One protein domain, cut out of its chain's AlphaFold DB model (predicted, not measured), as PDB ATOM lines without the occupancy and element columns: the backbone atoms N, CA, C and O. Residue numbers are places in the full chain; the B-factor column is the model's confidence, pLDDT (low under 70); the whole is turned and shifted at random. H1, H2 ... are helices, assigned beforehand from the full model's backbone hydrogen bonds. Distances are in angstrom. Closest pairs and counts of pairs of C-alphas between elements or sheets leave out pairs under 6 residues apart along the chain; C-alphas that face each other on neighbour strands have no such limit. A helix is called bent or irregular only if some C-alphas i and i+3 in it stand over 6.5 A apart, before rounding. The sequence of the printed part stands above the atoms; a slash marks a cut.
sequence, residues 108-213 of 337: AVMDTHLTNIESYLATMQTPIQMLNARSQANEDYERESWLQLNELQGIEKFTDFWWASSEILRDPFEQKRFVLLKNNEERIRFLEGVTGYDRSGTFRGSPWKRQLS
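Overview. This is residues 108 to 213 of the 337 residues of an uncharacterized protein of Microthlaspi erraticum (UniProt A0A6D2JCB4). One long helix, H1, makes the length of the model like a handle, and its last part packs into a small head in which H2, H3 and H4 gather beside it. Residues 108 to 136 of H1 stick out free of the head, and H5 packs on H4 at the head's margin, away from H1. The printed part has 106 residues with five named helices, H1 to H5 in chain order, and no named strand; the class is all helix, and the helices that touch are mostly crossed. The whole is extended, with a radius of gyration of the C-alphas of 21.9 A and spans of 75 by 33 by 22 A.

Along the chain. H1, residues 108 to 151, runs 63.5 A from C-alpha 108 at (-11.844, 60.703, 20.160) to C-alpha 151 at (46.676, 37.636, 28.795). It has a kink of 27 degrees near residue 125, yet is neither bent nor irregular, but only just: C-alphas 123 and 126 are 6.4 A apart. H2 is residues 160 to 168, 12.2 A long, and H3 is residues 172 to 179, 10.4 A long. H4, residues 184 to 195, measures 16.1 A. H5, residues 207 to 212, measures 9.3 A and ends at C-alpha 212 at (36.200, 16.287, 8.230).

Arrangement. H1 touches H3 with its residues 138 to 148 alone, at a steep tilt of 53 degrees, the same way; the closest C-alphas, of Ser 145 and Gln 175, are 5.6 A apart. H1 and H2 form a helical hairpin at a shallow tilt of 8 degrees, opposite ways. They only just touch, with 3 pairs of C-alphas within 8 A, the closest being those of Leu 149 and Ser 166 at 7.8 A. H4 touches H2 with residues 191 to 195 alone, about perpendicular at 82 degrees; the closest C-alphas, of Ala 164 and Thr 195, are 6.0 A apart. H3 and H4 are close but not clearly touching, with C-alphas of Phe 178 and Arg 187 closest at 6.1 A. H1 and H4 are near each other. H5 touches H4, closest at the C-alphas of Gly 193 and Pro 207, 5.3 A apart, and is apart from H1, H2 and H3. In H2, H3, H4 and H5 every O i to N i+4 pair is within hydrogen-bond range; in H1, 38 of 40 are.

Size, cuts and confidence. The C-alphas farthest apart, of Ala 108 and Thr 202, are 75.4 A apart. Without residues 108 to 136, the body spans 34 by 28 by 21 A. The printed part has no cut. The link from H4 to H5 is long, with 11 residues. Mean pLDDT of the printed part is 85.3, and residues 206 to 213 are under 70.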
ATOM      1  N   ALA A 108     -11.808  62.146  19.889       70.56
ATOM      2  CA  ALA A 108     -11.844  60.703  20.160       70.56
ATOM      3  C   ALA A 108     -11.187  59.838  19.057       70.56
ATOM      4  O   ALA A 108     -10.551  58.831  19.354       70.56
ATOM      5  N   VAL A 109     -11.305  60.235  17.782       74.50
ATOM      6  CA  VAL A 109     -10.594  59.592  16.660       74.50
ATOM      7  C   VAL A 109      -9.083  59.858  16.706       74.50
ATOM      8  O   VAL A 109      -8.317  58.913  16.558       74.50
ATOM      9  N   MET A 110      -8.641  61.098  16.941       78.00
ATOM     10  CA  MET A 110      -7.216  61.423  17.118       78.00
ATOM     11  C   MET A 110      -6.622  60.707  18.338       78.00
ATOM     12  O   MET A 110      -5.561  60.107  18.214       78.00
ATOM     13  N   ASP A 111      -7.336  60.686  19.465       77.56
ATOM     14  CA  ASP A 111      -6.955  59.977  20.691       77.56
ATOM     15  C   ASP A 111      -6.770  58.472  20.398       77.56
ATOM     16  O   ASP A 111      -5.750  57.886  20.741       77.56
ATOM     17  N   THR A 112      -7.698  57.865  19.641       81.38
ATOM     18  CA  THR A 112      -7.587  56.464  19.182       81.38
ATOM     19  C   THR A 112      -6.376  56.244  18.265       81.38
ATOM     20  O   THR A 112      -5.698  55.224  18.372       81.38
ATOM     21  N   HIS A 113      -6.072  57.183  17.360       77.81
ATOM     22  CA  HIS A 113      -4.875  57.097  16.517       77.81
ATOM     23  C   HIS A 113      -3.580  57.223  17.332       77.81
ATOM     24  O   HIS A 113      -2.636  56.491  17.045       77.81
ATOM     25  N   LEU A 114      -3.543  58.084  18.354       82.56
ATOM     26  CA  LEU A 114      -2.398  58.218  19.256       82.56
ATOM     27  C   LEU A 114      -2.179  56.934  20.063       82.56
ATOM     28  O   LEU A 114      -1.089  56.380  19.993       82.56
ATOM     29  N   THR A 115      -3.216  56.374  20.695       84.62
ATOM     30  CA  THR A 115      -3.104  55.089  21.414       84.62
ATOM     31  C   THR A 115      -2.690  53.928  20.498       84.62
ATOM     32  O   THR A 115      -1.953  53.039  20.922       84.62
ATOM     33  N   ASN A 116      -3.097  53.934  19.223       85.75
ATOM     34  CA  ASN A 116      -2.620  52.953  18.240       85.75
ATOM     35  C   ASN A 116      -1.135  53.147  17.872       85.75
ATOM     36  O   ASN A 116      -0.426  52.168  17.653       85.75
ATOM     37  N   ILE A 117      -0.649  54.391  17.802       84.94
ATOM     38  CA  ILE A 117       0.774  54.691  17.579       84.94
ATOM     39  C   ILE A 117       1.598  54.303  18.815       84.94
ATOM     40  O   ILE A 117       2.635  53.662  18.673       84.94
ATOM     41  N   GLU A 118       1.121  54.616  20.019       86.75
ATOM     42  CA  GLU A 118       1.744  54.228  21.291       86.75
ATOM     43  C   GLU A 118       1.838  52.701  21.430       86.75
ATOM     44  O   GLU A 118       2.903  52.180  21.767       86.75
ATOM     45  N   SER A 119       0.771  51.962  21.103       82.12
ATOM     46  CA  SER A 119       0.772  50.493  21.158       82.12
ATOM     47  C   SER A 119       1.689  49.862  20.105       82.12
ATOM     48  O   SER A 119       2.366  48.872  20.396       82.12
ATOM     49  N   TYR A 120       1.795  50.462  18.914       84.12
ATOM     50  CA  TYR A 120       2.773  50.066  17.899       84.12
ATOM     51  C   TYR A 120       4.215  50.325  18.364       84.12
ATOM     52  O   TYR A 120       5.054  49.427  18.288       84.12
ATOM     53  N   LEU A 121       4.504  51.512  18.908       88.44
ATOM     54  CA  LEU A 121       5.830  51.861  19.427       88.44
ATOM     55  C   LEU A 121       6.241  50.950  20.593       88.44
ATOM     56  O   LEU A 121       7.360  50.445  20.588       88.44
ATOM     57  N   ALA A 122       5.333  50.655  21.526       83.75
ATOM     58  CA  ALA A 122       5.568  49.698  22.610       83.75
ATOM     59  C   ALA A 122       5.816  48.269  22.086       83.75
ATOM     60  O   ALA A 122       6.685  47.563  22.593       83.75
ATOM     61  N   THR A 123       5.113  47.854  21.026       87.31
ATOM     62  CA  THR A 123       5.338  46.554  20.367       87.31
ATOM     63  C   THR A 123       6.710  46.494  19.679       87.31
ATOM     64  O   THR A 123       7.373  45.459  19.722       87.31
ATOM     65  N   MET A 124       7.168  47.600  19.083       84.38
ATOM     66  CA  MET A 124       8.487  47.713  18.441       84.38
ATOM     67  C   MET A 124       9.642  47.906  19.440       84.38
ATOM     68  O   MET A 124      10.788  47.583  19.119       84.38
ATOM     69  N   GLN A 125       9.360  48.385  20.654       88.75
ATOM     70  CA  GLN A 125      10.364  48.666  21.682       88.75
ATOM     71  C   GLN A 125      11.134  47.407  22.106       88.75
ATOM     72  O   GLN A 125      12.364  47.443  22.170       88.75
ATOM     73  N   THR A 126      10.448  46.283  22.337       83.94
ATOM     74  CA  THR A 126      11.092  45.036  22.788       83.94
ATOM     75  C   THR A 126      12.027  44.426  21.727       83.94
ATOM     76  O   THR A 126      13.174  44.138  22.072       83.94
ATOM     77  N   PRO A 127      11.643  44.286  20.436       86.75
ATOM     78  CA  PRO A 127      12.577  43.898  19.374       86.75
ATOM     79  C   PRO A 127      13.812  44.802  19.274       86.75
ATOM     80  O   PRO A 127      14.923  44.291  19.145       86.75
ATOM     81  N   ILE A 128      13.646  46.126  19.379       85.38
ATOM     82  CA  ILE A 128      14.768  47.080  19.325       85.38
ATOM     83  C   ILE A 128      15.697  46.890  20.533       85.38
ATOM     84  O   ILE A 128      16.910  46.804  20.364       85.38
ATOM     85  N   GLN A 129      15.152  46.736  21.744       86.31
ATOM     86  CA  GLN A 129      15.950  46.439  22.941       86.31
ATOM     87  C   GLN A 129      16.711  45.110  22.823       86.31
ATOM     88  O   GLN A 129      17.879  45.050  23.200       86.31
ATOM     89  N   MET A 130      16.097  44.066  22.256       83.25
ATOM     90  CA  MET A 130      16.768  42.781  22.014       83.25
ATOM     91  C   MET A 130      17.892  42.880  20.974       83.25
ATOM     92  O   MET A 130      18.927  42.232  21.138       83.25
ATOM     93  N   LEU A 131      17.720  43.686  19.921       79.50
ATOM     94  CA  LEU A 131      18.771  43.946  18.932       79.50
ATOM     95  C   LEU A 131      19.936  44.727  19.551       79.50
ATOM     96  O   LEU A 131      21.084  44.312  19.401       79.50
ATOM     97  N   ASN A 132      19.647  45.783  20.315       84.25
ATOM     98  CA  ASN A 132      20.667  46.583  20.999       84.25
ATOM     99  C   ASN A 132      21.446  45.744  22.025       84.25
ATOM    100  O   ASN A 132      22.674  45.762  22.024       84.25
ATOM    101  N   ALA A 133      20.758  44.940  22.844       76.62
ATOM    102  CA  ALA A 133      21.401  44.033  23.799       76.62
ATOM    103  C   ALA A 133      22.271  42.964  23.108       76.62
ATOM    104  O   ALA A 133      23.294  42.551  23.653       76.62
ATOM    105  N   ARG A 134      21.897  42.529  21.895       74.25
ATOM    106  CA  ARG A 134      22.708  41.610  21.084       74.25
ATOM    107  C   ARG A 134      23.922  42.296  20.445       74.25
ATOM    108  O   ARG A 134      24.951  41.640  20.330       74.25
ATOM    109  N   SER A 135      23.823  43.574  20.062       74.38
ATOM    110  CA  SER A 135      24.990  44.371  19.645       74.38
ATOM    111  C   SER A 135      25.975  44.497  20.802       74.38
ATOM    112  O   SER A 135      27.118  44.071  20.675       74.38
ATOM    113  N   GLN A 136      25.484  44.934  21.968       76.50
ATOM    114  CA  GLN A 136      26.326  45.145  23.141       76.50
ATOM    115  C   GLN A 136      27.059  43.867  23.560       76.50
ATOM    116  O   GLN A 136      28.269  43.890  23.749       76.50
ATOM    117  N   ALA A 137      26.356  42.730  23.598       74.62
ATOM    118  CA  ALA A 137      26.969  41.442  23.909       74.62
ATOM    119  C   ALA A 137      28.054  41.020  22.896       74.62
ATOM    120  O   ALA A 137      29.014  40.365  23.287       74.62
ATOM    121  N   ASN A 138      27.928  41.380  21.612       78.62
ATOM    122  CA  ASN A 138      28.982  41.129  20.624       78.62
ATOM    123  C   ASN A 138      30.198  42.047  20.852       78.62
ATOM    124  O   ASN A 138      31.324  41.564  20.835       78.62
ATOM    125  N   GLU A 139      29.978  43.341  21.108       79.25
ATOM    126  CA  GLU A 139      31.038  44.318  21.427       79.25
ATOM    127  C   GLU A 139      31.808  43.936  22.707       79.25
ATOM    128  O   GLU A 139      33.022  44.129  22.809       79.25
ATOM    129  N   ASP A 140      31.105  43.360  23.685       87.88
ATOM    130  CA  ASP A 140      31.699  42.842  24.914       87.88
ATOM    131  C   ASP A 140      32.525  41.568  24.647       87.88
ATOM    132  O   ASP A 140      33.653  41.476  25.134       87.88
ATOM    133  N   TYR A 141      32.046  40.638  23.804       90.75
ATOM    134  CA  TYR A 141      32.840  39.475  23.372       90.75
ATOM    135  C   TYR A 141      34.083  39.863  22.561       90.75
ATOM    136  O   TYR A 141      35.135  39.251  22.757       90.75
ATOM    137  N   GLU A 142      34.007  40.879  21.696       90.69
ATOM    138  CA  GLU A 142      35.179  41.403  20.986       90.69
ATOM    139  C   GLU A 142      36.226  41.897  21.993       90.69
ATOM    140  O   GLU A 142      37.364  41.415  21.994       90.69
ATOM    141  N   ARG A 143      35.824  42.781  22.916       91.94
ATOM    142  CA  ARG A 143      36.700  43.345  23.956       91.94
ATOM    143  C   ARG A 143      37.322  42.265  24.844       91.94
ATOM    144  O   ARG A 143      38.529  42.292  25.086       91.94
ATOM    145  N   GLU A 144      36.522  41.310  25.318       92.94
ATOM    146  CA  GLU A 144      37.001  40.214  26.166       92.94
ATOM    147  C   GLU A 144      37.931  39.257  25.409       92.94
ATOM    148  O   GLU A 144      38.925  38.810  25.982       92.94
ATOM    149  N   SER A 145      37.678  38.980  24.126       93.19
ATOM    150  CA  SER A 145      38.548  38.110  23.321       93.19
ATOM    151  C   SER A 145      39.944  38.717  23.121       93.19
ATOM    152  O   SER A 145      40.945  38.018  23.293       93.19
ATOM    153  N   TRP A 146      40.028  40.027  22.868       92.69
ATOM    154  CA  TRP A 146      41.295  40.755  22.762       92.69
ATOM    155  C   TRP A 146      42.075  40.787  24.077       92.69
ATOM    156  O   TRP A 146      43.293  40.588  24.073       92.69
ATOM    157  N   LEU A 147      41.395  41.017  25.204       93.38
ATOM    158  CA  LEU A 147      42.026  40.978  26.526       93.38
ATOM    159  C   LEU A 147      42.567  39.574  26.825       93.38
ATOM    160  O   LEU A 147      43.760  39.422  27.085       93.38
ATOM    161  N   GLN A 148      41.735  38.540  26.679       93.62
ATOM    162  CA  GLN A 148      42.127  37.160  26.965       93.62
ATOM    163  C   GLN A 148      43.274  36.674  26.061       93.62
ATOM    164  O   GLN A 148      44.202  36.048  26.570       93.62
ATOM    165  N   LEU A 149      43.284  36.997  24.757       93.25
ATOM    166  CA  LEU A 149      44.391  36.670  23.836       93.25
ATOM    167  C   LEU A 149      45.723  37.316  24.264       93.25
ATOM    168  O   LEU A 149      46.799  36.713  24.148       93.25
ATOM    169  N   ASN A 150      45.667  38.547  24.774       91.88
ATOM    170  CA  ASN A 150      46.846  39.247  25.276       91.88
ATOM    171  C   ASN A 150      47.308  38.688  26.633       91.88
ATOM    172  O   ASN A 150      48.512  38.515  26.827       91.88
ATOM    173  N   GLU A 151      46.385  38.282  27.505       91.81
ATOM    174  CA  GLU A 151      46.676  37.636  28.795       91.81
ATOM    175  C   GLU A 151      47.138  36.168  28.689       91.81
ATOM    176  O   GLU A 151      47.659  35.628  29.670       91.81
ATOM    177  N   LEU A 152      47.010  35.507  27.526       90.38
ATOM    178  CA  LEU A 152      47.544  34.152  27.337       90.38
ATOM    179  C   LEU A 152      49.069  34.118  27.547       90.38
ATOM    180  O   LEU A 152      49.848  34.604  26.720       90.38
ATOM    181  N   GLN A 153      49.466  33.491  28.654       84.31
ATOM    182  CA  GLN A 153      50.841  33.128  28.995       84.31
ATOM    183  C   GLN A 153      51.303  31.936  28.142       84.31
ATOM    184  O   GLN A 153      50.497  31.081  27.777       84.31
ATOM    185  N   GLY A 154      52.601  31.865  27.834       80.25
ATOM    186  CA  GLY A 154      53.172  30.790  27.008       80.25
ATOM    187  C   GLY A 154      52.955  30.943  25.495       80.25
ATOM    188  O   GLY A 154      53.309  30.035  24.752       80.25
ATOM    189  N   ILE A 155      52.410  32.077  25.039       85.12
ATOM    190  CA  ILE A 155      52.385  32.490  23.627       85.12
ATOM    191  C   ILE A 155      53.177  33.786  23.486       85.12
ATOM    192  O   ILE A 155      52.816  34.810  24.078       85.12
ATOM    193  N   GLU A 156      54.221  33.750  22.663       85.12
ATOM    194  CA  GLU A 156      54.953  34.939  22.240       85.12
ATOM    195  C   GLU A 156      54.090  35.781  21.285       85.12
ATOM    196  O   GLU A 156      53.444  35.266  20.366       85.12
ATOM    197  N   LYS A 157      54.025  37.093  21.538       87.56
ATOM    198  CA  LYS A 157      53.196  38.022  20.756       87.56
ATOM    199  C   LYS A 157      53.868  38.328  19.413       87.56
ATOM    200  O   LYS A 157      55.080  38.220  19.288       87.56
ATOM    201  N   PHE A 158      53.077  38.717  18.415       86.81
ATOM    202  CA  PHE A 158      53.522  38.973  17.033       86.81
ATOM    203  C   PHE A 158      54.077  37.761  16.256       86.81
ATOM    204  O   PHE A 158      54.478  37.927  15.107       86.81
ATOM    205  N   THR A 159      54.038  36.552  16.828       90.19
ATOM    206  CA  THR A 159      54.250  35.287  16.102       90.19
ATOM    207  C   THR A 159      53.132  35.014  15.090       90.19
ATOM    208  O   THR A 159      52.014  35.514  15.245       90.19
ATOM    209  N   ASP A 160      53.387  34.151  14.103       90.00
ATOM    210  CA  ASP A 160      52.371  33.685  13.144       90.00
ATOM    211  C   ASP A 160      51.142  33.084  13.845       90.00
ATOM    212  O   ASP A 160      50.007  33.364  13.458       90.00
ATOM    213  N   PHE A 161      51.347  32.329  14.932       93.25
ATOM    214  CA  PHE A 161      50.258  31.819  15.768       93.25
ATOM    215  C   PHE A 161      49.423  32.958  16.373       93.25
ATOM    216  O   PHE A 161      48.191  32.901  16.345       93.25
ATOM    217  N   TRP A 162      50.063  34.004  16.911       94.00
ATOM    218  CA  TRP A 162      49.355  35.142  17.501       94.00
ATOM    219  C   TRP A 162      48.590  35.950  16.443       94.00
ATOM    220  O   TRP A 162      47.428  36.293  16.666       94.00
ATOM    221  N   TRP A 163      49.183  36.184  15.267       93.81
ATOM    222  CA  TRP A 163      48.509  36.852  14.147       93.81
ATOM    223  C   TRP A 163      47.338  36.036  13.591       93.81
ATOM    224  O   TRP A 163      46.255  36.586  13.402       93.81
ATOM    225  N   ALA A 164      47.505  34.726  13.396       92.75
ATOM    226  CA  ALA A 164      46.421  33.847  12.960       92.75
ATOM    227  C   ALA A 164      45.286  33.779  13.998       92.75
ATOM    228  O   ALA A 164      44.112  33.766  13.631       92.75
ATOM    229  N   SER A 165      45.621  33.786  15.292       94.19
ATOM    230  CA  SER A 165      44.640  33.828  16.384       94.19
ATOM    231  C   SER A 165      43.861  35.145  16.404       94.19
ATOM    232  O   SER A 165      42.638  35.132  16.509       94.19
ATOM    233  N   SER A 166      44.561  36.271  16.245       93.12
ATOM    234  CA  SER A 166      43.992  37.618  16.096       93.12
ATOM    235  C   SER A 166      43.023  37.714  14.907       93.12
ATOM    236  O   SER A 166      41.921  38.239  15.050       93.12
ATOM    237  N   GLU A 167      43.380  37.139  13.754       92.69
ATOM    238  CA  GLU A 167      42.527  37.146  12.558       92.69
ATOM    239  C   GLU A 167      41.268  36.272  12.729       92.69
ATOM    240  O   GLU A 167      40.173  36.708  12.379       92.69
ATOM    241  N   ILE A 168      41.382  35.074  13.324       92.81
ATOM    242  CA  ILE A 168      40.214  34.219  13.619       92.81
ATOM    243  C   ILE A 168      39.277  34.879  14.643       92.81
ATOM    244  O   ILE A 168      38.057  34.814  14.494       92.81
ATOM    245  N   LEU A 169      39.823  35.569  15.649       94.19
ATOM    246  CA  LEU A 169      39.042  36.301  16.655       94.19
ATOM    247  C   LEU A 169      38.436  37.621  16.132       94.19
ATOM    248  O   LEU A 169      37.938  38.422  16.921       94.19
ATOM    249  N   ARG A 170      38.384  37.832  14.809       90.81
ATOM    250  CA  ARG A 170      37.479  38.812  14.179       90.81
ATOM    251  C   ARG A 170      36.064  38.280  13.941       90.81
ATOM    252  O   ARG A 170      35.166  39.088  13.729       90.81
ATOM    253  N   ASP A 171      35.842  36.964  13.962       90.31
ATOM    254  CA  ASP A 171      34.495  36.386  13.850       90.31
ATOM    255  C   ASP A 171      33.788  36.399  15.223       90.31
ATOM    256  O   ASP A 171      34.248  35.705  16.137       90.31
ATOM    257  N   PRO A 172      32.646  37.100  15.395       89.50
ATOM    258  CA  PRO A 172      31.878  37.094  16.644       89.50
ATOM    259  C   PRO A 172      31.452  35.701  17.128       89.50
ATOM    260  O   PRO A 172      31.220  35.500  18.325       89.50
ATOM    261  N   PHE A 173      31.343  34.716  16.230       89.69
ATOM    262  CA  PHE A 173      31.081  33.329  16.607       89.69
ATOM    263  C   PHE A 173      32.286  32.704  17.323       89.69
ATOM    264  O   PHE A 173      32.117  32.111  18.392       89.69
ATOM    265  N   GLU A 174      33.498  32.877  16.795       92.62
ATOM    266  CA  GLU A 174      34.717  32.333  17.404       92.62
ATOM    267  C   GLU A 174      35.182  33.156  18.616       92.62
ATOM    268  O   GLU A 174      35.597  32.554  19.606       92.62
ATOM    269  N   GLN A 175      34.991  34.485  18.626       93.44
ATOM    270  CA  GLN A 175      35.147  35.332  19.824       93.44
ATOM    271  C   GLN A 175      34.343  34.776  21.003       93.44
ATOM    272  O   GLN A 175      34.891  34.489  22.069       93.44
ATOM    273  N   LYS A 176      33.039  34.551  20.795       92.31
ATOM    274  CA  LYS A 176      32.151  34.011  21.827       92.31
ATOM    275  C   LYS A 176      32.576  32.614  22.283       92.31
ATOM    276  O   LYS A 176      32.493  32.310  23.472       92.31
ATOM    277  N   ARG A 177      33.017  31.752  21.360       91.94
ATOM    278  CA  ARG A 177      33.493  30.399  21.695       91.94
ATOM    279  C   ARG A 177      34.772  30.445  22.524       91.94
ATOM    280  O   ARG A 177      34.845  29.728  23.513       91.94
ATOM    281  N   PHE A 178      35.716  31.312  22.165       95.25
ATOM    282  CA  PHE A 178      36.984  31.530  22.862       95.25
ATOM    283  C   PHE A 178      36.796  32.092  24.277       95.25
ATOM    284  O   PHE A 178      37.335  31.536  25.234       95.25
ATOM    285  N   VAL A 179      35.978  33.141  24.421       93.69
ATOM    286  CA  VAL A 179      35.709  33.810  25.707       93.69
ATOM    287  C   VAL A 179      35.059  32.871  26.729       93.69
ATOM    288  O   VAL A 179      35.360  32.947  27.920       93.69
ATOM    289  N   LEU A 180      34.204  31.949  26.272       93.38
ATOM    290  CA  LEU A 180      33.514  30.969  27.121       93.38
ATOM    291  C   LEU A 180      34.396  29.785  27.577       93.38
ATOM    292  O   LEU A 180      33.940  28.975  28.391       93.38
ATOM    293  N   LEU A 181      35.636  29.665  27.087       93.94
ATOM    294  CA  LEU A 181      36.606  28.684  27.587       93.94
ATOM    295  C   LEU A 181      37.130  29.120  28.958       93.94
ATOM    296  O   LEU A 181      37.334  30.307  29.210       93.94
ATOM    297  N   LYS A 182      37.354  28.160  29.860       90.19
ATOM    298  CA  LYS A 182      37.684  28.468  31.262       90.19
ATOM    299  C   LYS A 182      39.183  28.595  31.477       90.19
ATOM    300  O   LYS A 182      39.627  29.475  32.210       90.19
ATOM    301  N   ASN A 183      39.950  27.711  30.845       92.50
ATOM    302  CA  ASN A 183      41.381  27.575  31.082       92.50
ATOM    303  C   ASN A 183      42.206  28.153  29.925       92.50
ATOM    304  O   ASN A 183      41.867  27.969  28.756       92.50
ATOM    305  N   ASN A 184      43.354  28.765  30.227       92.62
ATOM    306  CA  ASN A 184      44.270  29.247  29.185       92.62
ATOM    307  C   ASN A 184      44.757  28.102  28.276       92.62
ATOM    308  O   ASN A 184      44.809  28.272  27.069       92.62
ATOM    309  N   GLU A 185      44.978  26.901  28.813       92.88
ATOM    310  CA  GLU A 185      45.322  25.708  28.020       92.88
ATOM    311  C   GLU A 185      44.154  25.185  27.148       92.88
ATOM    312  O   GLU A 185      44.366  24.477  26.166       92.88
ATOM    313  N   GLU A 186      42.897  25.522  27.461       93.50
ATOM    314  CA  GLU A 186      41.762  25.275  26.553       93.50
ATOM    315  C   GLU A 186      41.721  26.322  25.442       93.50
ATOM    316  O   GLU A 186      41.571  25.958  24.279       93.50
ATOM    317  N   ARG A 187      41.916  27.603  25.788       93.94
ATOM    318  CA  ARG A 187      42.026  28.721  24.838       93.94
ATOM    319  C   ARG A 187      43.143  28.490  23.819       93.94
ATOM    320  O   ARG A 187      42.900  28.628  22.624       93.94
ATOM    321  N   ILE A 188      44.323  28.063  24.275       94.00
ATOM    322  CA  ILE A 188      45.457  27.715  23.411       94.00
ATOM    323  C   ILE A 188      45.077  26.557  22.482       94.00
ATOM    324  O   ILE A 188      45.108  26.736  21.271       94.00
ATOM    325  N   ARG A 189      44.620  25.408  23.003       93.06
ATOM    326  CA  ARG A 189      44.275  24.240  22.160       93.06
ATOM    327  C   ARG A 189      43.098  24.481  21.209       93.06
ATOM    328  O   ARG A 189      43.039  23.869  20.144       93.06
ATOM    329  N   PHE A 190      42.173  25.373  21.560       94.38
ATOM    330  CA  PHE A 190      41.138  25.864  20.648       94.38
ATOM    331  C   PHE A 190      41.757  26.659  19.491       94.38
ATOM    332  O   PHE A 190      41.484  26.336  18.335       94.38
ATOM    333  N   LEU A 191      42.633  27.628  19.787       93.94
ATOM    334  CA  LEU A 191      43.347  28.419  18.779       93.94
ATOM    335  C   LEU A 191      44.242  27.535  17.892       93.94
ATOM    336  O   LEU A 191      44.204  27.673  16.669       93.94
ATOM    337  N   GLU A 192      44.956  26.562  18.465       93.38
ATOM    338  CA  GLU A 192      45.718  25.542  17.722       93.38
ATOM    339  C   GLU A 192      44.793  24.705  16.805       93.38
ATOM    340  O   GLU A 192      45.130  24.392  15.658       93.38
ATOM    341  N   GLY A 193      43.577  24.398  17.275       92.25
ATOM    342  CA  GLY A 193      42.531  23.678  16.543       92.25
ATOM    343  C   GLY A 193      41.983  24.411  15.309       92.25
ATOM    344  O   GLY A 193      41.830  23.793  14.247       92.25
ATOM    345  N   VAL A 194      41.699  25.712  15.440       92.56
ATOM    346  CA  VAL A 194      41.096  26.535  14.373       92.56
ATOM    347  C   VAL A 194      42.136  27.129  13.419       92.56
ATOM    348  O   VAL A 194      41.965  27.030  12.202       92.56
ATOM    349  N   THR A 195      43.249  27.667  13.933       92.62
ATOM    350  CA  THR A 195      44.315  28.255  13.098       92.62
ATOM    351  C   THR A 195      45.127  27.181  12.369       92.62
ATOM    352  O   THR A 195      45.484  27.354  11.204       92.62
ATOM    353  N   GLY A 196      45.390  26.042  13.020       90.44
ATOM    354  CA  GLY A 196      46.314  25.023  12.523       90.44
ATOM    355  C   GLY A 196      47.796  25.314  12.764       90.44
ATOM    356  O   GLY A 196      48.631  24.555  12.276       90.44
ATOM    357  N   TYR A 197      48.129  26.367  13.508       92.31
ATOM    358  CA  TYR A 197      49.463  26.575  14.071       92.31
ATOM    359  C   TYR A 197      49.543  25.930  15.459       92.31
ATOM    360  O   TYR A 197      48.533  25.853  16.153       92.31
ATOM    361  N   ASP A 198      50.721  25.476  15.885       90.56
ATOM    362  CA  ASP A 198      50.971  25.228  17.309       90.56
ATOM    363  C   ASP A 198      51.353  26.525  18.042       90.56
ATOM    364  O   ASP A 198      51.710  27.526  17.416       90.56
ATOM    365  N   ARG A 199      51.289  26.519  19.379       88.38
ATOM    366  CA  ARG A 199      51.659  27.671  20.232       88.38
ATOM    367  C   ARG A 199      53.082  28.212  20.024       88.38
ATOM    368  O   ARG A 199      53.350  29.346  20.406       88.38
ATOM    369  N   SER A 200      53.973  27.419  19.428       88.38
ATOM    370  CA  SER A 200      55.337  27.801  19.035       88.38
ATOM    371  C   SER A 200      55.420  28.427  17.634       88.38
ATOM    372  O   SER A 200      56.514  28.659  17.130       88.38
ATOM    373  N   GLY A 201      54.287  28.701  16.979       87.44
ATOM    374  CA  GLY A 201      54.247  29.331  15.658       87.44
ATOM    375  C   GLY A 201      54.501  28.380  14.488       87.44
ATOM    376  O   GLY A 201      54.530  28.834  13.348       87.44
ATOM    377  N   THR A 202      54.639  27.069  14.712       89.19
ATOM    378  CA  THR A 202      54.828  26.112  13.611       89.19
ATOM    379  C   THR A 202      53.477  25.714  13.022       89.19
ATOM    380  O   THR A 202      52.609  25.185  13.720       89.19
ATOM    381  N   PHE A 203      53.287  25.914  11.715       90.44
ATOM    382  CA  PHE A 203      52.081  25.453  11.031       90.44
ATOM    383  C   PHE A 203      52.043  23.919  10.954       90.44
ATOM    384  O   PHE A 203      52.842  23.296  10.256       90.44
ATOM    385  N   ARG A 204      51.073  23.297  11.633       86.50
ATOM    386  CA  ARG A 204      50.804  21.846  11.570       86.50
ATOM    387  C   ARG A 204      49.524  21.506  10.804       86.50
ATOM    388  O   ARG A 204      49.157  20.334  10.719       86.50
ATOM    389  N   GLY A 205      48.827  22.501  10.252       79.75
ATOM    390  CA  GLY A 205      47.522  22.366   9.601       79.75
ATOM    391  C   GLY A 205      46.378  22.117  10.589       79.75
ATOM    392  O   GLY A 205      46.546  21.400  11.575       79.75
ATOM    393  N   SER A 206      45.201  22.692  10.319       69.69
ATOM    394  CA  SER A 206      44.047  22.702  11.235       69.69
ATOM    395  C   SER A 206      43.592  21.278  11.615       69.69
ATOM    396  O   SER A 206      43.065  20.565  10.750       69.69
ATOM    397  N   PRO A 207      43.721  20.848  12.889       60.81
ATOM    398  CA  PRO A 207      43.264  19.531  13.342       60.81
ATOM    399  C   PRO A 207      41.795  19.246  13.010       60.81
ATOM    400  O   PRO A 207      41.450  18.120  12.664       60.81
ATOM    401  N   TRP A 208      40.933  20.266  13.036       58.91
ATOM    402  CA  TRP A 208      39.503  20.093  12.763       58.91
ATOM    403  C   TRP A 208      39.211  19.843  11.273       58.91
ATOM    404  O   TRP A 208      38.279  19.111  10.943       58.91
ATOM    405  N   LYS A 209      40.059  20.334  10.353       52.50
ATOM    406  CA  LYS A 209      39.983  19.954   8.927       52.50
ATOM    407  C   LYS A 209      40.414  18.498   8.704       52.50
ATOM    408  O   LYS A 209      39.837  17.837   7.847       52.50
ATOM    409  N   ARG A 210      41.343  17.962   9.512       50.59
ATOM    410  CA  ARG A 210      41.722  16.530   9.496       50.59
ATOM    411  C   ARG A 210      40.639  15.577  10.022       50.59
ATOM    412  O   ARG A 210      40.748  14.385   9.776       50.59
ATOM    413  N   GLN A 211      39.617  16.064  10.728       47.62
ATOM    414  CA  GLN A 211      38.488  15.226  11.159       47.62
ATOM    415  C   GLN A 211      37.331  15.202  10.148       47.62
ATOM    416  O   GLN A 211      36.573  14.238  10.124       47.62
ATOM    417  N   LEU A 212      37.203  16.233   9.303       41.84
ATOM    418  CA  LEU A 212      36.200  16.287   8.230       41.84
ATOM    419  C   LEU A 212      36.722  15.685   6.916       41.84
ATOM    420  O   LEU A 212      35.986  14.995   6.214       41.84
ATOM    421  N   SER A 213      38.003  15.888   6.605       39.22
ATOM    422  CA  SER A 213      38.694  15.133   5.560       39.22
ATOM    423  C   SER A 213      39.109  13.775   6.120       39.22
ATOM    424  O   SER A 213      40.115  13.696   6.820       39.22
TER     425      SER A 213